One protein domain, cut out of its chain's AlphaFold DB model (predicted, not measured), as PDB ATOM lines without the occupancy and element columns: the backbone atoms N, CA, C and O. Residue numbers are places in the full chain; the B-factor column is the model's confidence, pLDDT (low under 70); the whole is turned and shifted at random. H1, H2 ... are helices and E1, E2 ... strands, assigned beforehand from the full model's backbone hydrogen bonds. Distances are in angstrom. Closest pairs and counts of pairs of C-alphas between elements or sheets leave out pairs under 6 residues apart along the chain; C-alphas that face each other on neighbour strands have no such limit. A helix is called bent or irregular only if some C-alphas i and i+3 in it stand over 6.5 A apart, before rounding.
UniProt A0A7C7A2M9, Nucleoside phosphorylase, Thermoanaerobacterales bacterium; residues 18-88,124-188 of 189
ATOM      1  N   ALA A  18      -8.852 -15.584  -8.254       83.62
ATOM      2  CA  ALA A  18      -9.359 -16.220  -9.464       83.62
ATOM      3  C   ALA A  18      -8.306 -16.225 -10.584       83.62
ATOM      4  O   ALA A  18      -7.582 -15.247 -10.767       83.62
ATOM      5  N   ILE A  19      -8.253 -17.315 -11.352       86.81
ATOM      6  CA  ILE A  19      -7.489 -17.440 -12.597       86.81
ATOM      7  C   ILE A  19      -8.481 -17.459 -13.762       86.81
ATOM      8  O   ILE A  19      -9.379 -18.302 -13.798       86.81
ATOM      9  N   LEU A  20      -8.302 -16.541 -14.712       83.19
ATOM     10  CA  LEU A  20      -9.265 -16.262 -15.779       83.19
ATOM     11  C   LEU A  20      -8.666 -16.537 -17.176       83.19
ATOM     12  O   LEU A  20      -8.175 -15.615 -17.831       83.19
ATOM     13  N   PRO A  21      -8.617 -17.806 -17.634       85.06
ATOM     14  CA  PRO A  21      -8.234 -18.138 -19.002       85.06
ATOM     15  C   PRO A  21      -9.366 -17.843 -19.988       85.06
ATOM     16  O   PRO A  21     -10.510 -18.204 -19.742       85.06
ATOM     17  N   GLY A  22      -9.056 -17.325 -21.176       80.62
ATOM     18  CA  GLY A  22     -10.139 -17.017 -22.113       80.62
ATOM     19  C   GLY A  22     -10.883 -18.228 -22.699       80.62
ATOM     20  O   GLY A  22     -12.077 -18.169 -22.972       80.62
ATOM     21  N   ASP A  23     -10.198 -19.362 -22.863       86.25
ATOM     22  CA  ASP A  23     -10.749 -20.560 -23.514       86.25
ATOM     23  C   ASP A  23     -11.072 -21.670 -22.480       86.25
ATOM     24  O   ASP A  23     -10.182 -22.054 -21.708       86.25
ATOM     25  N   PRO A  24     -12.315 -22.210 -22.460       83.31
ATOM     26  CA  PRO A  24     -12.757 -23.258 -21.531       83.31
ATOM     27  C   PRO A  24     -11.853 -24.492 -21.456       83.31
ATOM     28  O   PRO A  24     -11.670 -25.068 -20.381       83.31
ATOM     29  N   ALA A  25     -11.231 -24.895 -22.568       89.50
ATOM     30  CA  ALA A  25     -10.353 -26.064 -22.598       89.50
ATOM     31  C   ALA A  25      -9.050 -25.851 -21.802       89.50
ATOM     32  O   ALA A  25      -8.380 -26.821 -21.441       89.50
ATOM     33  N   ARG A  26      -8.690 -24.598 -21.487       90.06
ATOM     34  CA  ARG A  26      -7.513 -24.263 -20.667       90.06
ATOM     35  C   ARG A  26      -7.777 -24.398 -19.174       90.06
ATOM     36  O   ARG A  26      -6.822 -24.625 -18.442       90.06
ATOM     37  N   VAL A  27      -9.033 -24.320 -18.726       88.06
ATOM     38  CA  VAL A  27      -9.399 -24.470 -17.304       88.06
ATOM     39  C   VAL A  27      -8.881 -25.805 -16.772       88.06
ATOM     40  O   VAL A  27      -8.159 -25.829 -15.779       88.06
ATOM     41  N   LYS A  28      -9.127 -26.899 -17.510       92.31
ATOM     42  CA  LYS A  28      -8.632 -28.246 -17.175       92.31
ATOM     43  C   LYS A  28      -7.101 -28.309 -17.060       92.31
ATOM     44  O   LYS A  28      -6.597 -28.868 -16.098       92.31
ATOM     45  N   LYS A  29      -6.377 -27.645 -17.967       93.06
ATOM     46  CA  LYS A  29      -4.904 -27.569 -17.944       93.06
ATOM     47  C   LYS A  29      -4.342 -26.712 -16.808       93.06
ATOM     48  O   LYS A  29      -3.184 -26.867 -16.457       93.06
ATOM     49  N   ILE A  30      -5.115 -25.766 -16.275       92.00
ATOM     50  CA  ILE A  30      -4.673 -24.886 -15.182       92.00
ATOM     51  C   ILE A  30      -4.896 -25.559 -13.828       92.00
ATOM     52  O   ILE A  30      -4.039 -25.458 -12.954       92.00
ATOM     53  N   VAL A  31      -6.006 -26.284 -13.653       94.88
ATOM     54  CA  VAL A  31      -6.301 -26.971 -12.383       94.88
ATOM     55  C   VAL A  31      -5.355 -28.137 -12.087       94.88
ATOM     56  O   VAL A  31      -5.182 -28.478 -10.924       94.88
ATOM     57  N   GLU A  32      -4.667 -28.677 -13.099       95.62
ATOM     58  CA  GLU A  32      -3.539 -29.616 -12.949       95.62
ATOM     59  C   GLU A  32      -2.362 -29.037 -12.129       95.62
ATOM     60  O   GLU A  32      -1.530 -29.793 -11.633       95.62
ATOM     61  N   PHE A  33      -2.299 -27.710 -11.947       94.75
ATOM     62  CA  PHE A  33      -1.276 -27.009 -11.158       94.75
ATOM     63  C   PHE A  33      -1.785 -26.519  -9.786       94.75
ATOM     64  O   PHE A  33      -1.061 -25.800  -9.087       94.75
ATOM     65  N   LEU A  34      -3.014 -26.882  -9.399       95.44
ATOM     66  CA  LEU A  34      -3.624 -26.555  -8.107       95.44
ATOM     67  C   LEU A  34      -3.687 -27.784  -7.196       95.44
ATOM     68  O   LEU A  34      -3.843 -28.911  -7.664       95.44
ATOM     69  N   ASP A  35      -3.648 -27.560  -5.886       96.94
ATOM     70  CA  ASP A  35      -3.869 -28.625  -4.911       96.94
ATOM     71  C   ASP A  35      -5.378 -28.927  -4.796       96.94
ATOM     72  O   ASP A  35      -6.204 -28.012  -4.769       96.94
ATOM     73  N   ASN A  36      -5.751 -30.211  -4.706       96.62
ATOM     74  CA  ASN A  36      -7.134 -30.703  -4.532       96.62
ATOM     75  C   ASN A  36      -8.213 -30.068  -5.455       96.62
ATOM     76  O   ASN A  36      -9.241 -29.603  -4.947       96.62
ATOM     77  N   PRO A  37      -8.026 -30.043  -6.790       96.69
ATOM     78  CA  PRO A  37      -8.953 -29.386  -7.708       96.69
ATOM     79  C   PRO A  37     -10.304 -30.111  -7.826       96.69
ATOM     80  O   PRO A  37     -10.360 -31.342  -7.878       96.69
ATOM     81  N   LYS A  38     -11.401 -29.351  -7.940       94.94
ATOM     82  CA  LYS A  38     -12.771 -29.869  -8.125       94.94
ATOM     83  C   LYS A  38     -13.572 -29.003  -9.104       94.94
ATOM     84  O   LYS A  38     -13.418 -27.785  -9.070       94.94
ATOM     85  N   PRO A  39     -14.441 -29.586  -9.949       94.94
ATOM     86  CA  PRO A  39     -15.356 -28.807 -10.784       94.94
ATOM     87  C   PRO A  39     -16.389 -28.061  -9.928       94.94
ATOM     88  O   PRO A  39     -16.778 -28.548  -8.867       94.94
ATOM     89  N   LEU A  40     -16.839 -26.901 -10.413       84.25
ATOM     90  CA  LEU A  40     -17.948 -26.128  -9.846       84.25
ATOM     91  C   LEU A  40     -19.149 -26.182 -10.803       84.25
ATOM     92  O   LEU A  40     -19.992 -27.061 -10.655       84.25
ATOM     93  N   SER A  41     -19.187 -25.318 -11.824       81.75
ATOM     94  CA  SER A  41     -20.228 -25.314 -12.864       81.75
ATOM     95  C   SER A  41     -19.672 -25.129 -14.287       81.75
ATOM     96  O   SER A  41     -18.526 -24.713 -14.493       81.75
ATOM     97  N   VAL A  42     -20.499 -25.458 -15.281       83.25
ATOM     98  CA  VAL A  42     -20.272 -25.219 -16.712       83.25
ATOM     99  C   VAL A  42     -21.523 -24.556 -17.292       83.25
ATOM    100  O   VAL A  42     -22.459 -25.236 -17.711       83.25
ATOM    101  N   HIS A  43     -21.530 -23.225 -17.332       69.94
ATOM    102  CA  HIS A  43     -22.621 -22.430 -17.891       69.94
ATOM    103  C   HIS A  43     -22.102 -21.610 -19.078       69.94
ATOM    104  O   HIS A  43     -21.248 -20.747 -18.908       69.94
ATOM    105  N   ARG A  44     -22.615 -21.856 -20.292       76.56
ATOM    106  CA  ARG A  44     -22.160 -21.195 -21.539       76.56
ATOM    107  C   ARG A  44     -20.628 -21.299 -21.717       76.56
ATOM    108  O   ARG A  44     -20.086 -22.400 -21.667       76.56
ATOM    109  N   GLU A  45     -19.933 -20.181 -21.935       70.00
ATOM    110  CA  GLU A  45     -18.473 -20.066 -21.995       70.00
ATOM    111  C   GLU A  45     -17.763 -20.125 -20.624       70.00
ATOM    112  O   GLU A  45     -16.533 -20.197 -20.580       70.00
ATOM    113  N   TYR A  46     -18.499 -20.154 -19.509       71.44
ATOM    114  CA  TYR A  46     -17.966 -20.181 -18.142       71.44
ATOM    115  C   TYR A  46     -17.852 -21.627 -17.635       71.44
ATOM    116  O   TYR A  46     -18.778 -22.193 -17.058       71.44
ATOM    117  N   THR A  47     -16.693 -22.250 -17.861       82.12
ATOM    118  CA  THR A  47     -16.283 -23.506 -17.210       82.12
ATOM    119  C   THR A  47     -15.494 -23.158 -15.957       82.12
ATOM    120  O   THR A  47     -14.510 -22.428 -16.052       82.12
ATOM    121  N   SER A  48     -15.901 -23.672 -14.795       79.69
ATOM    122  CA  SER A  48     -15.366 -23.257 -13.494       79.69
ATOM    123  C   SER A  48     -14.980 -24.423 -12.577       79.69
ATOM    124  O   SER A  48     -15.593 -25.492 -12.595       79.69
ATOM    125  N   TYR A  49     -13.930 -24.214 -11.785       93.44
ATOM    126  CA  TYR A  49     -13.343 -25.165 -10.837       93.44
ATOM    127  C   TYR A  49     -12.849 -24.422  -9.583       93.44
ATOM    128  O   TYR A  49     -12.377 -23.289  -9.688       93.44
ATOM    129  N   GLU A  50     -12.880 -25.071  -8.416       91.38
ATOM    130  CA  GLU A  50     -12.089 -24.677  -7.241       91.38
ATOM    131  C   GLU A  50     -10.792 -25.496  -7.153       91.38
ATOM    132  O   GLU A  50     -10.691 -26.600  -7.688       91.38
ATOM    133  N   GLY A  51      -9.810 -24.962  -6.436       93.94
ATOM    134  CA  GLY A  51      -8.596 -25.648  -6.003       93.94
ATOM    135  C   GLY A  51      -7.871 -24.795  -4.964       93.94
ATOM    136  O   GLY A  51      -8.417 -23.796  -4.488       93.94
ATOM    137  N   PHE A  52      -6.643 -25.167  -4.610       96.00
ATOM    138  CA  PHE A  52      -5.859 -24.442  -3.612       96.00
ATOM    139  C   PHE A  52      -4.451 -24.082  -4.114       96.00
ATOM    140  O   PHE A  52      -3.868 -24.786  -4.939       96.00
ATOM    141  N   ILE A  53      -3.916 -22.973  -3.594       93.12
ATOM    142  CA  ILE A  53      -2.500 -22.585  -3.674       93.12
ATOM    143  C   ILE A  53      -2.059 -22.241  -2.252       93.12
ATOM    144  O   ILE A  53      -2.647 -21.368  -1.617       93.12
ATOM    145  N   ASP A  54      -1.039 -22.927  -1.734       92.81
ATOM    146  CA  ASP A  54      -0.462 -22.692  -0.399       92.81
ATOM    147  C   ASP A  54      -1.537 -22.626   0.718       92.81
ATOM    148  O   ASP A  54      -1.541 -21.750   1.594       92.81
ATOM    149  N   GLY A  55      -2.504 -23.550   0.635       93.38
ATOM    150  CA  GLY A  55      -3.645 -23.690   1.549       93.38
ATOM    151  C   GLY A  55      -4.779 -22.669   1.373       93.38
ATOM    152  O   GLY A  55      -5.805 -22.787   2.035       93.38
ATOM    153  N   GLU A  56      -4.635 -21.677   0.496       93.75
ATOM    154  CA  GLU A  56      -5.677 -20.695   0.174       93.75
ATOM    155  C   GLU A  56      -6.570 -21.200  -0.971       93.75
ATOM    156  O   GLU A  56      -6.050 -21.738  -1.949       93.75
ATOM    157  N   LYS A  57      -7.897 -21.001  -0.896       90.50
ATOM    158  CA  LYS A  57      -8.810 -21.371  -1.991       90.50
ATOM    159  C   LYS A  57      -8.716 -20.386  -3.166       90.50
ATOM    160  O   LYS A  57      -8.828 -19.170  -2.988       90.50
ATOM    161  N   VAL A  58      -8.607 -20.940  -4.372       87.06
ATOM    162  CA  VAL A  58      -8.544 -20.235  -5.659       87.06
ATOM    163  C   VAL A  58      -9.598 -20.818  -6.610       87.06
ATOM    164  O   VAL A  58      -9.812 -22.031  -6.631       87.06
ATOM    165  N   ILE A  59     -10.255 -19.972  -7.406       85.81
ATOM    166  CA  ILE A  59     -11.135 -20.398  -8.512       85.81
ATOM    167  C   ILE A  59     -10.363 -20.345  -9.835       85.81
ATOM    168  O   ILE A  59      -9.564 -19.438 -10.059       85.81
ATOM    169  N   VAL A  60     -10.641 -21.268 -10.753       83.69
ATOM    170  CA  VAL A  60     -10.322 -21.115 -12.180       83.69
ATOM    171  C   VAL A  60     -11.638 -21.045 -12.939       83.69
ATOM    172  O   VAL A  60     -12.450 -21.955 -12.798       83.69
ATOM    173  N   MET A  61     -11.863 -19.996 -13.730       84.25
ATOM    174  CA  MET A  61     -13.091 -19.829 -14.515       84.25
ATOM    175  C   MET A  61     -12.773 -19.259 -15.893       84.25
ATOM    176  O   MET A  61     -12.128 -18.217 -15.979       84.25
ATOM    177  N   SER A  62     -13.235 -19.905 -16.966       78.00
ATOM    178  CA  SER A  62     -13.076 -19.336 -18.307       78.00
ATOM    179  C   SER A  62     -13.986 -18.138 -18.560       78.00
ATOM    180  O   SER A  62     -15.096 -18.081 -18.041       78.00
ATOM    181  N   THR A  63     -13.512 -17.189 -19.363       61.41
ATOM    182  CA  THR A  63     -14.137 -15.864 -19.541       61.41
ATOM    183  C   THR A  63     -14.610 -15.549 -20.958       61.41
ATOM    184  O   THR A  63     -15.241 -14.516 -21.164       61.41
ATOM    185  N   GLY A  64     -14.275 -16.371 -21.957       57.44
ATOM    186  CA  GLY A  64     -14.233 -15.875 -23.332       57.44
ATOM    187  C   GLY A  64     -13.054 -14.906 -23.507       57.44
ATOM    188  O   GLY A  64     -12.043 -15.012 -22.826       57.44
ATOM    189  N   MET A  65     -13.126 -13.948 -24.422       55.75
ATOM    190  CA  MET A  65     -11.985 -13.053 -24.683       55.75
ATOM    191  C   MET A  65     -11.924 -11.881 -23.655       55.75
ATOM    192  O   MET A  65     -12.651 -10.902 -23.801       55.75
ATOM    193  N   GLY A  66     -11.108 -12.039 -22.581       51.75
ATOM    194  CA  GLY A  66     -10.814 -11.105 -21.444       51.75
ATOM    195  C   GLY A  66     -10.132 -11.795 -20.224       51.75
ATOM    196  O   GLY A  66     -10.674 -12.789 -19.764       51.75
ATOM    197  N   GLY A  67      -8.988 -11.436 -19.592       50.47
ATOM    198  CA  GLY A  67      -7.967 -10.361 -19.741       50.47
ATOM    199  C   GLY A  67      -8.366  -9.007 -19.139       50.47
ATOM    200  O   GLY A  67      -9.560  -8.732 -19.212       50.47
ATOM    201  N   PRO A  68      -7.485  -8.132 -18.560       36.41
ATOM    202  CA  PRO A  68      -5.999  -8.041 -18.412       36.41
ATOM    203  C   PRO A  68      -5.444  -8.498 -17.048       36.41
ATOM    204  O   PRO A  68      -6.212  -8.996 -16.236       36.41
ATOM    205  N   SER A  69      -4.141  -8.229 -16.764       38.94
ATOM    206  CA  SER A  69      -3.630  -7.237 -15.751       38.94
ATOM    207  C   SER A  69      -2.179  -7.467 -15.248       38.94
ATOM    208  O   SER A  69      -1.889  -7.521 -14.061       38.94
ATOM    209  N   MET A  70      -1.210  -7.581 -16.158       45.88
ATOM    210  CA  MET A  70       0.144  -8.129 -15.907       45.88
ATOM    211  C   MET A  70       1.082  -7.405 -14.907       45.88
ATOM    212  O   MET A  70       2.095  -7.981 -14.513       45.88
ATOM    213  N   ALA A  71       0.780  -6.177 -14.476       37.53
ATOM    214  CA  ALA A  71       1.767  -5.277 -13.863       37.53
ATOM    215  C   ALA A  71       2.396  -5.758 -12.536       37.53
ATOM    216  O   ALA A  71       3.574  -5.505 -12.313       37.53
ATOM    217  N   ILE A  72       1.657  -6.461 -11.668       34.41
ATOM    218  CA  ILE A  72       2.143  -6.803 -10.310       34.41
ATOM    219  C   ILE A  72       2.977  -8.100 -10.292       34.41
ATOM    220  O   ILE A  72       3.870  -8.250  -9.465       34.41
ATOM    221  N   GLY A  73       2.752  -9.026 -11.232       35.72
ATOM    222  CA  GLY A  73       3.560 -10.251 -11.330       35.72
ATOM    223  C   GLY A  73       4.960 -10.017 -11.914       35.72
ATOM    224  O   GLY A  73       5.896 -10.742 -11.589       35.72
ATOM    225  N   VAL A  74       5.123  -8.999 -12.765       36.19
ATOM    226  CA  VAL A  74       6.383  -8.711 -13.478       36.19
ATOM    227  C   VAL A  74       7.525  -8.321 -12.534       36.19
ATOM    228  O   VAL A  74       8.662  -8.723 -12.784       36.19
ATOM    229  N   GLU A  75       7.220  -7.625 -11.437       36.09
ATOM    230  CA  GLU A  75       8.183  -7.230 -10.396       36.09
ATOM    231  C   GLU A  75       8.814  -8.450  -9.690       36.09
ATOM    232  O   GLU A  75       9.979  -8.433  -9.291       36.09
ATOM    233  N   GLU A  76       8.052  -9.541  -9.563       44.62
ATOM    234  CA  GLU A  76       8.458 -10.771  -8.871       44.62
ATOM    235  C   GLU A  76       9.142 -11.774  -9.812       44.62
ATOM    236  O   GLU A  76      10.128 -12.413  -9.447       44.62
ATOM    237  N   LEU A  77       8.684 -11.870 -11.063       38.91
ATOM    238  CA  LEU A  77       9.254 -12.771 -12.076       38.91
ATOM    239  C   LEU A  77      10.673 -12.381 -12.497       38.91
ATOM    240  O   LEU A  77      11.487 -13.250 -12.826       38.91
ATOM    241  N   PHE A  78      10.987 -11.085 -12.435       34.41
ATOM    242  CA  PHE A  78      12.331 -10.560 -12.659       34.41
ATOM    243  C   PHE A  78      13.360 -11.206 -11.713       34.41
ATOM    244  O   PHE A  78      14.494 -11.473 -12.110       34.41
ATOM    245  N   LYS A  79      12.942 -11.555 -10.488       38.88
ATOM    246  CA  LYS A  79      13.793 -12.133  -9.437       38.88
ATOM    247  C   LYS A  79      14.181 -13.600  -9.688       38.88
ATOM    248  O   LYS A  79      15.046 -14.110  -8.979       38.88
ATOM    249  N   ILE A  80      13.576 -14.281 -10.675       37.78
ATOM    250  CA  ILE A  80      13.802 -15.718 -10.956       37.78
ATOM    251  C   ILE A  80      14.285 -16.034 -12.388       37.78
ATOM    252  O   ILE A  80      14.378 -17.200 -12.767       37.78
ATOM    253  N   GLY A  81      14.637 -15.021 -13.190       32.25
ATOM    254  CA  GLY A  81      15.442 -15.204 -14.411       32.25
ATOM    255  C   GLY A  81      14.741 -15.821 -15.635       32.25
ATOM    256  O   GLY A  81      15.412 -16.312 -16.546       32.25
ATOM    257  N   ALA A  82      13.408 -15.799 -15.699       37.44
ATOM    258  CA  ALA A  82      12.676 -16.226 -16.894       37.44
ATOM    259  C   ALA A  82      12.860 -15.236 -18.067       37.44
ATOM    260  O   ALA A  82      12.856 -14.024 -17.875       37.44
ATOM    261  N   LYS A  83      12.952 -15.735 -19.309       43.69
ATOM    262  CA  LYS A  83      12.926 -14.885 -20.516       43.69
ATOM    263  C   LYS A  83      11.483 -14.515 -20.882       43.69
ATOM    264  O   LYS A  83      10.728 -15.388 -21.308       43.69
ATOM    265  N   TYR A  84      11.136 -13.237 -20.765       48.72
ATOM    266  CA  TYR A  84       9.870 -12.646 -21.218       48.72
ATOM    267  C   TYR A  84      10.094 -11.204 -21.708       48.72
ATOM    268  O   TYR A  84      11.177 -10.649 -21.534       48.72
ATOM    269  N   TYR A  85       9.068 -10.606 -22.317       54.91
ATOM    270  CA  TYR A  85       9.028  -9.185 -22.673       54.91
ATOM    271  C   TYR A  85       7.932  -8.493 -21.847       54.91
ATOM    272  O   TYR A  85       6.899  -9.104 -21.570       54.91
ATOM    273  N   ALA A  86       8.147  -7.236 -21.457       61.66
ATOM    274  CA  ALA A  86       7.189  -6.423 -20.704       61.66
ATOM    275  C   ALA A  86       7.118  -5.008 -21.298       61.66
ATOM    276  O   ALA A  86       8.140  -4.453 -21.699       61.66
ATOM    277  N   GLY A  87       5.909  -4.452 -21.405       61.72
ATOM    278  CA  GLY A  87       5.632  -3.225 -22.154       61.72
ATOM    279  C   GLY A  87       4.167  -3.141 -22.591       61.72
ATOM    280  O   GLY A  87       3.322  -3.887 -22.094       61.72
ATOM    281  N   VAL A  88       3.865  -2.224 -23.513       75.25
ATOM    282  CA  VAL A  88       2.498  -1.974 -24.006       75.25
ATOM    283  C   VAL A  88       2.005  -3.132 -24.880       75.25
ATOM    284  O   VAL A  88       2.765  -3.701 -25.665       75.25
ATOM    285  N   ALA A 124       2.400  -7.301 -28.158       87.38
ATOM    286  CA  ALA A 124       1.386  -8.297 -28.467       87.38
ATOM    287  C   ALA A 124       0.051  -7.610 -28.782       87.38
ATOM    288  O   ALA A 124      -0.131  -6.420 -28.504       87.38
ATOM    289  N   SER A 125      -0.888  -8.387 -29.316       87.69
ATOM    290  CA  SER A 125      -2.290  -8.001 -29.452       87.69
ATOM    291  C   SER A 125      -3.172  -9.068 -28.814       87.69
ATOM    292  O   SER A 125      -2.925 -10.264 -28.979       87.69
ATOM    293  N   GLU A 126      -4.180  -8.633 -28.076       88.62
ATOM    294  CA  GLU A 126      -5.183  -9.462 -27.412       88.62
ATOM    295  C   GLU A 126      -6.556  -8.771 -27.487       88.62
ATOM    296  O   GLU A 126      -6.675  -7.689 -28.069       88.62
ATOM    297  N   MET A 127      -7.624  -9.418 -27.015       87.50
ATOM    298  CA  MET A 127      -8.997  -8.911 -27.165       87.50
ATOM    299  C   MET A 127      -9.659  -8.523 -25.843       87.50
ATOM    300  O   MET A 127     -10.876  -8.488 -25.692       87.50
ATOM    301  N   GLU A 128      -8.804  -8.209 -24.882       78.50
ATOM    302  CA  GLU A 128      -8.906  -8.756 -23.541       78.50
ATOM    303  C   GLU A 128      -8.745  -7.600 -22.537       78.50
ATOM    304  O   GLU A 128      -9.615  -7.269 -21.733       78.50
ATOM    305  N   CYS A 129      -7.580  -6.960 -22.604       82.25
ATOM    306  CA  CYS A 129      -6.995  -6.160 -21.552       82.25
ATOM    307  C   CYS A 129      -7.657  -4.820 -21.216       82.25
ATOM    308  O   CYS A 129      -7.401  -4.288 -20.139       82.25
ATOM    309  N   ALA A 130      -8.493  -4.244 -22.073       84.12
ATOM    310  CA  ALA A 130      -9.190  -3.012 -21.709       84.12
ATOM    311  C   ALA A 130     -10.236  -3.253 -20.598       84.12
ATOM    312  O   ALA A 130     -10.406  -2.415 -19.712       84.12
ATOM    313  N   ALA A 131     -10.920  -4.404 -20.620       76.69
ATOM    314  CA  ALA A 131     -12.156  -4.610 -19.868       76.69
ATOM    315  C   ALA A 131     -11.935  -4.802 -18.357       76.69
ATOM    316  O   ALA A 131     -12.329  -3.948 -17.559       76.69
ATOM    317  N   LEU A 132     -11.283  -5.893 -17.933       75.38
ATOM    318  CA  LEU A 132     -11.150  -6.212 -16.502       75.38
ATOM    319  C   LEU A 132     -10.170  -5.283 -15.749       75.38
ATOM    320  O   LEU A 132     -10.256  -5.229 -14.531       75.38
ATOM    321  N   PHE A 133      -9.332  -4.465 -16.409       79.25
ATOM    322  CA  PHE A 133      -8.615  -3.373 -15.713       79.25
ATOM    323  C   PHE A 133      -9.626  -2.343 -15.211       79.25
ATOM    324  O   PHE A 133      -9.638  -2.016 -14.028       79.25
ATOM    325  N   ILE A 134     -10.490  -1.857 -16.108       77.56
ATOM    326  CA  ILE A 134     -11.493  -0.839 -15.793       77.56
ATOM    327  C   ILE A 134     -12.501  -1.395 -14.782       77.56
ATOM    328  O   ILE A 134     -12.789  -0.732 -13.791       77.56
ATOM    329  N   VAL A 135     -12.982  -2.628 -14.982       66.19
ATOM    330  CA  VAL A 135     -13.949  -3.273 -14.076       66.19
ATOM    331  C   VAL A 135     -13.338  -3.600 -12.707       66.19
ATOM    332  O   VAL A 135     -13.978  -3.341 -11.692       66.19
ATOM    333  N   ALA A 136     -12.099  -4.100 -12.625       67.75
ATOM    334  CA  ALA A 136     -11.449  -4.304 -11.327       67.75
ATOM    335  C   ALA A 136     -11.235  -2.966 -10.601       67.75
ATOM    336  O   ALA A 136     -11.557  -2.849  -9.420       67.75
ATOM    337  N   GLN A 137     -10.776  -1.935 -11.319       73.88
ATOM    338  CA  GLN A 137     -10.502  -0.620 -10.748       73.88
ATOM    339  C   GLN A 137     -11.762   0.086 -10.220       73.88
ATOM    340  O   GLN A 137     -11.676   0.753  -9.188       73.88
ATOM    341  N   THR A 138     -12.922  -0.064 -10.874       71.44
ATOM    342  CA  THR A 138     -14.201   0.491 -10.383       71.44
ATOM    343  C   THR A 138     -14.816  -0.326  -9.247       71.44
ATOM    344  O   THR A 138     -15.500   0.246  -8.402       71.44
ATOM    345  N   LEU A 139     -14.541  -1.633  -9.177       65.00
ATOM    346  CA  LEU A 139     -14.952  -2.509  -8.071       65.00
ATOM    347  C   LEU A 139     -13.982  -2.493  -6.872       65.00
ATOM    348  O   LEU A 139     -14.234  -3.168  -5.877       65.00
ATOM    349  N   GLY A 140     -12.869  -1.753  -6.949       74.19
ATOM    350  CA  GLY A 140     -11.834  -1.721  -5.904       74.19
ATOM    351  C   GLY A 140     -10.995  -3.003  -5.801       74.19
ATOM    352  O   GLY A 140     -10.300  -3.209  -4.806       74.19
ATOM    353  N   ALA A 141     -11.049  -3.872  -6.810       73.00
ATOM    354  CA  ALA A 141     -10.308  -5.124  -6.863       73.00
ATOM    355  C   ALA A 141      -8.900  -4.937  -7.459       73.00
ATOM    356  O   ALA A 141      -8.679  -4.132  -8.365       73.00
ATOM    357  N   ARG A 142      -7.945  -5.753  -6.998       79.00
ATOM    358  CA  ARG A 142      -6.692  -6.008  -7.730       79.00
ATOM    359  C   ARG A 142      -6.948  -7.064  -8.804       79.00
ATOM    360  O   ARG A 142      -7.813  -7.917  -8.619       79.00
ATOM    361  N   ALA A 143      -6.125  -7.092  -9.843       76.06
ATOM    362  CA  ALA A 143      -6.149  -8.158 -10.838       76.06
ATOM    363  C   ALA A 143      -4.718  -8.513 -11.310       76.06
ATOM    364  O   ALA A 143      -3.795  -7.712 -11.141       76.06
ATOM    365  N   GLY A 144      -4.546  -9.721 -11.871       80.06
ATOM    366  CA  GLY A 144      -3.353 -10.142 -12.622       80.06
ATOM    367  C   GLY A 144      -3.704 -10.818 -13.964       80.06
ATOM    368  O   GLY A 144      -4.741 -11.469 -14.058       80.06
ATOM    369  N   ALA A 145      -2.831 -10.750 -14.982       80.69
ATOM    370  CA  ALA A 145      -2.839 -11.707 -16.107       80.69
ATOM    371  C   ALA A 145      -1.458 -11.877 -16.753       80.69
ATOM    372  O   ALA A 145      -0.563 -11.061 -16.571       80.69
ATOM    373  N   VAL A 146      -1.302 -12.934 -17.548       82.38
ATOM    374  CA  VAL A 146      -0.064 -13.278 -18.255       82.38
ATOM    375  C   VAL A 146      -0.434 -13.654 -19.684       82.38
ATOM    376  O   VAL A 146      -1.260 -14.541 -19.894       82.38
ATOM    377  N   LEU A 147       0.162 -12.982 -20.669       82.88
ATOM    378  CA  LEU A 147      -0.133 -13.225 -22.080       82.88
ATOM    379  C   LEU A 147       0.845 -14.246 -22.663       82.88
ATOM    380  O   LEU A 147       2.057 -14.034 -22.684       82.88
ATOM    381  N   HIS A 148       0.305 -15.357 -23.160       84.62
ATOM    382  CA  HIS A 148       1.082 -16.380 -23.850       84.62
ATOM    383  C   HIS A 148       1.127 -16.093 -25.355       84.62
ATOM    384  O   HIS A 148       0.095 -16.122 -26.026       84.62
ATOM    385  N   CYS A 149       2.319 -15.832 -25.898       84.75
ATOM    386  CA  CYS A 149       2.507 -15.595 -27.329       84.75
ATOM    387  C   CYS A 149       2.364 -16.913 -28.110       84.75
ATOM    388  O   CYS A 149       3.317 -17.675 -28.254       84.75
ATOM    389  N   LEU A 150       1.149 -17.183 -28.594       85.19
ATOM    390  CA  LEU A 150       0.813 -18.377 -29.377       85.19
ATOM    391  C   LEU A 150       1.520 -18.413 -30.743       85.19
ATOM    392  O   LEU A 150       1.853 -19.490 -31.224       85.19
ATOM    393  N   TRP A 151       1.684 -17.256 -31.385       86.69
ATOM    394  CA  TRP A 151       2.154 -17.091 -32.764       86.69
ATOM    395  C   TRP A 151       2.456 -15.603 -33.030       86.69
ATOM    396  O   TRP A 151       1.971 -14.742 -32.293       86.69
ATOM    397  N   ASN A 152       3.233 -15.284 -34.071       89.12
ATOM    398  CA  ASN A 152       3.556 -13.907 -34.452       89.12
ATOM    399  C   ASN A 152       3.391 -13.688 -35.972       89.12
ATOM    400  O   ASN A 152       4.191 -14.178 -36.769       89.12
ATOM    401  N   LYS A 153       2.366 -12.913 -36.347       87.75
ATOM    402  CA  LYS A 153       2.035 -12.560 -37.736       87.75
ATOM    403  C   LYS A 153       3.149 -11.764 -38.428       87.75
ATOM    404  O   LYS A 153       3.561 -12.124 -39.525       87.75
ATOM    405  N   GLU A 154       3.669 -10.721 -37.781       90.31
ATOM    406  CA  GLU A 154       4.676  -9.827 -38.379       90.31
ATOM    407  C   GLU A 154       5.980 -10.561 -38.711       90.31
ATOM    408  O   GLU A 154       6.676 -10.206 -39.660       90.31
ATOM    409  N   ARG A 155       6.312 -11.616 -37.952       91.56
ATOM    410  CA  ARG A 155       7.445 -12.491 -38.268       91.56
ATOM    411  C   ARG A 155       7.218 -13.269 -39.562       91.56
ATOM    412  O   ARG A 155       8.135 -13.306 -40.372       91.56
ATOM    413  N   GLU A 156       6.024 -13.813 -39.796       90.38
ATOM    414  CA  GLU A 156       5.718 -14.494 -41.064       90.38
ATOM    415  C   GLU A 156       5.697 -13.526 -42.251       90.38
ATOM    416  O   GLU A 156       6.301 -13.827 -43.279       90.38
ATOM    417  N   GLU A 157       5.087 -12.343 -42.106       89.06
ATOM    418  CA  GLU A 157       5.101 -11.314 -43.163       89.06
ATOM    419  C   GLU A 157       6.531 -10.821 -43.480       89.06
ATOM    420  O   GLU A 157       6.819 -10.452 -44.617       89.06
ATOM    421  N   ALA A 158       7.453 -10.889 -42.511       92.50
ATOM    422  CA  ALA A 158       8.883 -10.619 -42.690       92.50
ATOM    423  C   ALA A 158       9.724 -11.839 -43.138       92.50
ATOM    424  O   ALA A 158      10.947 -11.723 -43.242       92.50
ATOM    425  N   GLY A 159       9.119 -13.008 -43.383       94.44
ATOM    426  CA  GLY A 159       9.829 -14.234 -43.782       94.44
ATOM    427  C   GLY A 159      10.685 -14.876 -42.677       94.44
ATOM    428  O   GLY A 159      11.626 -15.614 -42.971       94.44
ATOM    429  N   LEU A 160      10.392 -14.582 -41.408       94.19
ATOM    430  CA  LEU A 160      11.087 -15.091 -40.226       94.19
ATOM    431  C   LEU A 160      10.329 -16.267 -39.590       94.19
ATOM    432  O   LEU A 160       9.102 -16.287 -39.552       94.19
ATOM    433  N   ASP A 161      11.073 -17.202 -38.993       91.50
ATOM    434  CA  ASP A 161      10.519 -18.348 -38.257       91.50
ATOM    435  C   ASP A 161       9.504 -17.923 -37.174       91.50
ATOM    436  O   ASP A 161       9.811 -17.075 -36.329       91.50
ATOM    437  N   SER A 162       8.299 -18.501 -37.191       88.75
ATOM    438  CA  SER A 162       7.180 -18.128 -36.309       88.75
ATOM    439  C   SER A 162       6.406 -19.363 -35.810       88.75
ATOM    440  O   SER A 162       5.237 -19.566 -36.150       88.75
ATOM    441  N   PRO A 163       7.039 -20.244 -35.012       89.19
ATOM    442  CA  PRO A 163       6.434 -21.505 -34.600       89.19
ATOM    443  C   PRO A 163       5.207 -21.274 -33.709       89.19
ATOM    444  O   PRO A 163       5.230 -20.456 -32.787       89.19
ATOM    445  N   THR A 164       4.129 -22.034 -33.939       89.19
ATOM    446  CA  THR A 164       2.925 -21.960 -33.097       89.19
ATOM    447  C   THR A 164       3.177 -22.590 -31.722       89.19
ATOM    448  O   THR A 164       3.094 -23.810 -31.547       89.19
ATOM    449  N   MET A 165       3.438 -21.763 -30.716       85.06
ATOM    450  CA  MET A 165       3.728 -22.179 -29.345       85.06
ATOM    451  C   MET A 165       2.447 -22.592 -28.611       85.06
ATOM    452  O   MET A 165       1.767 -21.767 -28.006       85.06
ATOM    453  N   ARG A 166       2.104 -23.886 -28.641       86.62
ATOM    454  CA  ARG A 166       0.900 -24.432 -27.973       86.62
ATOM    455  C   ARG A 166       1.104 -24.857 -26.513       86.62
ATOM    456  O   ARG A 166       0.117 -25.079 -25.811       86.62
ATOM    457  N   ASP A 167       2.352 -24.985 -26.058       88.44
ATOM    458  CA  ASP A 167       2.664 -25.200 -24.643       88.44
ATOM    459  C   ASP A 167       2.532 -23.883 -23.866       88.44
ATOM    460  O   ASP A 167       3.252 -22.927 -24.139       88.44
ATOM    461  N   MET A 168       1.621 -23.859 -22.893       86.81
ATOM    462  CA  MET A 168       1.350 -22.713 -22.020       86.81
ATOM    463  C   MET A 168       1.895 -22.916 -20.598       86.81
ATOM    464  O   MET A 168       1.686 -22.049 -19.752       86.81
ATOM    465  N   THR A 169       2.588 -24.027 -20.312       86.69
ATOM    466  CA  THR A 169       3.025 -24.430 -18.959       86.69
ATOM    467  C   THR A 169       3.731 -23.298 -18.219       86.69
ATOM    468  O   THR A 169       3.428 -23.025 -17.059       86.69
ATOM    469  N   LYS A 170       4.614 -22.567 -18.911       80.12
ATOM    470  CA  LYS A 170       5.306 -21.401 -18.345       80.12
ATOM    471  C   LYS A 170       4.328 -20.310 -17.915       80.12
ATOM    472  O   LYS A 170       4.418 -19.863 -16.784       80.12
ATOM    473  N   ALA A 171       3.370 -19.925 -18.759       83.69
ATOM    474  CA  ALA A 171       2.383 -18.898 -18.424       83.69
ATOM    475  C   ALA A 171       1.458 -19.318 -17.264       83.69
ATOM    476  O   ALA A 171       1.121 -18.487 -16.424       83.69
ATOM    477  N   ILE A 172       1.094 -20.604 -17.179       88.00
ATOM    478  CA  ILE A 172       0.281 -21.147 -16.079       88.00
ATOM    479  C   ILE A 172       1.055 -21.081 -14.753       88.00
ATOM    480  O   ILE A 172       0.543 -20.544 -13.770       88.00
ATOM    481  N   LEU A 173       2.311 -21.543 -14.741       83.12
ATOM    482  CA  LEU A 173       3.205 -21.423 -13.583       83.12
ATOM    483  C   LEU A 173       3.418 -19.953 -13.185       83.12
ATOM    484  O   LEU A 173       3.311 -19.619 -12.012       83.12
ATOM    485  N   THR A 174       3.626 -19.055 -14.150       80.94
ATOM    486  CA  THR A 174       3.751 -17.609 -13.913       80.94
ATOM    487  C   THR A 174       2.539 -17.031 -13.167       80.94
ATOM    488  O   THR A 174       2.718 -16.280 -12.209       80.94
ATOM    489  N   VAL A 175       1.307 -17.386 -13.558       84.31
ATOM    490  CA  VAL A 175       0.088 -16.940 -12.850       84.31
ATOM    491  C   VAL A 175       0.010 -17.539 -11.442       84.31
ATOM    492  O   VAL A 175      -0.296 -16.823 -10.489       84.31
ATOM    493  N   ARG A 176       0.313 -18.835 -11.300       86.00
ATOM    494  CA  ARG A 176       0.310 -19.559 -10.019       86.00
ATOM    495  C   ARG A 176       1.251 -18.919  -8.995       86.00
ATOM    496  O   ARG A 176       0.836 -18.657  -7.868       86.00
ATOM    497  N   GLU A 177       2.488 -18.628  -9.392       83.81
ATOM    498  CA  GLU A 177       3.483 -18.012  -8.507       83.81
ATOM    499  C   GLU A 177       3.136 -16.549  -8.176       83.81
ATOM    500  O   GLU A 177       3.312 -16.123  -7.036       83.81
ATOM    501  N   GLY A 178       2.539 -15.804  -9.117       80.12
ATOM    502  CA  GLY A 178       1.998 -14.468  -8.847       80.12
ATOM    503  C   GLY A 178       0.870 -14.473  -7.805       80.12
ATOM    504  O   GLY A 178       0.866 -13.643  -6.897       80.12
ATOM    505  N   ILE A 179      -0.057 -15.435  -7.877       83.94
ATOM    506  CA  ILE A 179      -1.120 -15.593  -6.869       83.94
ATOM    507  C   ILE A 179      -0.540 -16.025  -5.518       83.94
ATOM    508  O   ILE A 179      -0.917 -15.454  -4.497       83.94
ATOM    509  N   ARG A 180       0.419 -16.960  -5.495       86.62
ATOM    510  CA  ARG A 180       1.166 -17.332  -4.279       86.62
ATOM    511  C   ARG A 180       1.785 -16.113  -3.589       86.62
ATOM    512  O   ARG A 180       1.708 -16.014  -2.367       86.62
ATOM    513  N   GLU A 181       2.388 -15.191  -4.333       83.56
ATOM    514  CA  GLU A 181       3.013 -14.014  -3.725       83.56
ATOM    515  C   GLU A 181       1.973 -13.026  -3.172       83.56
ATOM    516  O   GLU A 181       2.114 -12.560  -2.041       83.56
ATOM    517  N   LEU A 182       0.854 -12.807  -3.875       79.06
ATOM    518  CA  LEU A 182      -0.280 -12.046  -3.332       79.06
ATOM    519  C   LEU A 182      -0.844 -12.682  -2.044       79.06
ATOM    520  O   LEU A 182      -1.156 -11.963  -1.095       79.06
ATOM    521  N   ILE A 183      -0.911 -14.018  -1.974       86.06
ATOM    522  CA  ILE A 183      -1.336 -14.763  -0.777       86.06
ATOM    523  C   ILE A 183      -0.394 -14.509   0.406       86.06
ATOM    524  O   ILE A 183      -0.878 -14.319   1.522       86.06
ATOM    525  N   LYS A 184       0.930 -14.473   0.197       85.31
ATOM    526  CA  LYS A 184       1.890 -14.116   1.260       85.31
ATOM    527  C   LYS A 184       1.696 -12.672   1.716       85.31
ATOM    528  O   LYS A 184       1.563 -12.427   2.912       85.31
ATOM    529  N   GLN A 185       1.625 -11.734   0.770       81.88
ATOM    530  CA  GLN A 185       1.472 -10.304   1.052       81.88
ATOM    531  C   GLN A 185       0.167  -9.979   1.794       81.88
ATOM    532  O   GLN A 185       0.139  -9.040   2.584       81.88
ATOM    533  N   ASP A 186      -0.905 -10.743   1.575       85.19
ATOM    534  CA  ASP A 186      -2.183 -10.575   2.280       85.19
ATOM    535  C   ASP A 186      -2.297 -11.379   3.582       85.19
ATOM    536  O   ASP A 186      -3.193 -11.103   4.375       85.19
ATOM    537  N   LYS A 187      -1.411 -12.354   3.820       90.56
ATOM    538  CA  LYS A 187      -1.247 -13.034   5.121       90.56
ATOM    539  C   LYS A 187      -0.260 -12.302   6.048       90.56
ATOM    540  O   LYS A 187      -0.104 -12.707   7.196       90.56
ATOM    541  N   ALA A 188       0.400 -11.250   5.558       88.19
ATOM    542  CA  ALA A 188       1.378 -10.428   6.280       88.19
ATOM    543  C   ALA A 188       0.846  -9.028   6.675       88.19
ATOM    544  O   ALA A 188       1.642  -8.139   6.982       88.19
TER     545      ALA A 188
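Overview. This is residues 18 to 88 and 124 to 188 of the 189 residues of the protein "Nucleoside phosphorylase" of Thermoanaerobacterales bacterium (UniProt A0A7C7A2M9). A small antiparallel sheet, E1 to E3, has helix H1 lying along it, and the long helix H5 packs on it at the ends of E2 and E3; H2 crosses H5, and H3 lies apart from the other named elements. A thin arm of loop, with the short H4 near its tip, reaches away from this body and makes much of the length. The printed part has 136 residues, with five named helices and three named strands in the order H1 E1 E2 E3 H2 H3 H4 H5; the sheet runs E1, E2, E3, and the class is mixed, helices and strands. The whole is compact, with a radius of gyration of the C-alphas of 15.6 A and spans of 48 by 36 by 31 A.

Along the chain. H1 is residues 24 to 31, beginning at C-alpha 24 at (-12.757, -23.258, -21.531). E1 is residues 35 to 43, 23.6 A long; E2 is residues 46 to 53, 21.3 A; E3 is residues 56 to 61, 16.5 A. H2 is residues 71 to 80, 16.2 A. H3, residues 129 to 139, 16.1 A, is only just irregular: C-alphas 129 and 132 are 6.54 A apart. H4 is residues 153 to 157. H5, residues 169 to 187, 27.0 A, ends at C-alpha 187 at (-1.247, -13.034, 5.121).

Arrangement. E1, E2 and E3 form a meander, each strand the antiparallel neighbour of the one before, in two hairpins. N 38 and O 50 join E1 to E2 within hydrogen-bond range at 2.9 A, and N 51 and O 58 join E2 to E3 at 2.9 A. Residues 18 to 19 pair, parallel, with residues 59 to 60 of E3. H1 and H5 make two layers with the sheet, helices on one face of it. H1 is over E2 at a height over the sheet of 8.5 A and runs along the strands, at 9 degrees to E2 on the local plane; their closest C-alphas are those of Pro 24 and Thr 47, 5.6 A. H5 is on the sheet too, and its closest C-alphas to E2 are those of Arg 180 and Ile 53, 6.4 A. H1 and H5 are close but not clearly touching, with C-alphas of Ile 30 and Ile 172 closest at 6.3 A. H2 touches H5, with residues 174 to 178 of H5 alone, about perpendicular at 76 degrees; the closest C-alphas are those of Gly 73 and Gly 178, 5.1 A. H3 and H4 are apart. In H4 and H5 every O i to N i+4 pair is within hydrogen-bond range; the counts are 2 of 4 in H1, 5 of 7 in H3 and 2 of 6 in H2, where 3 of 7 O i to N i+3 pairs are within range.

Size, cuts and confidence. The two C-alphas farthest apart are those of Gly 159 and Ala 188, 50.9 A. Residues 89 to 123 are not printed, and C-alphas 88 and 124 are 7.8 A apart across the cut. The links H3 to H4 and H4 to H5 are long. The mean pLDDT of the printed part is 77.7; 29 residues are under 70, among them residues 63 to 87, and H2 has a mean of 37.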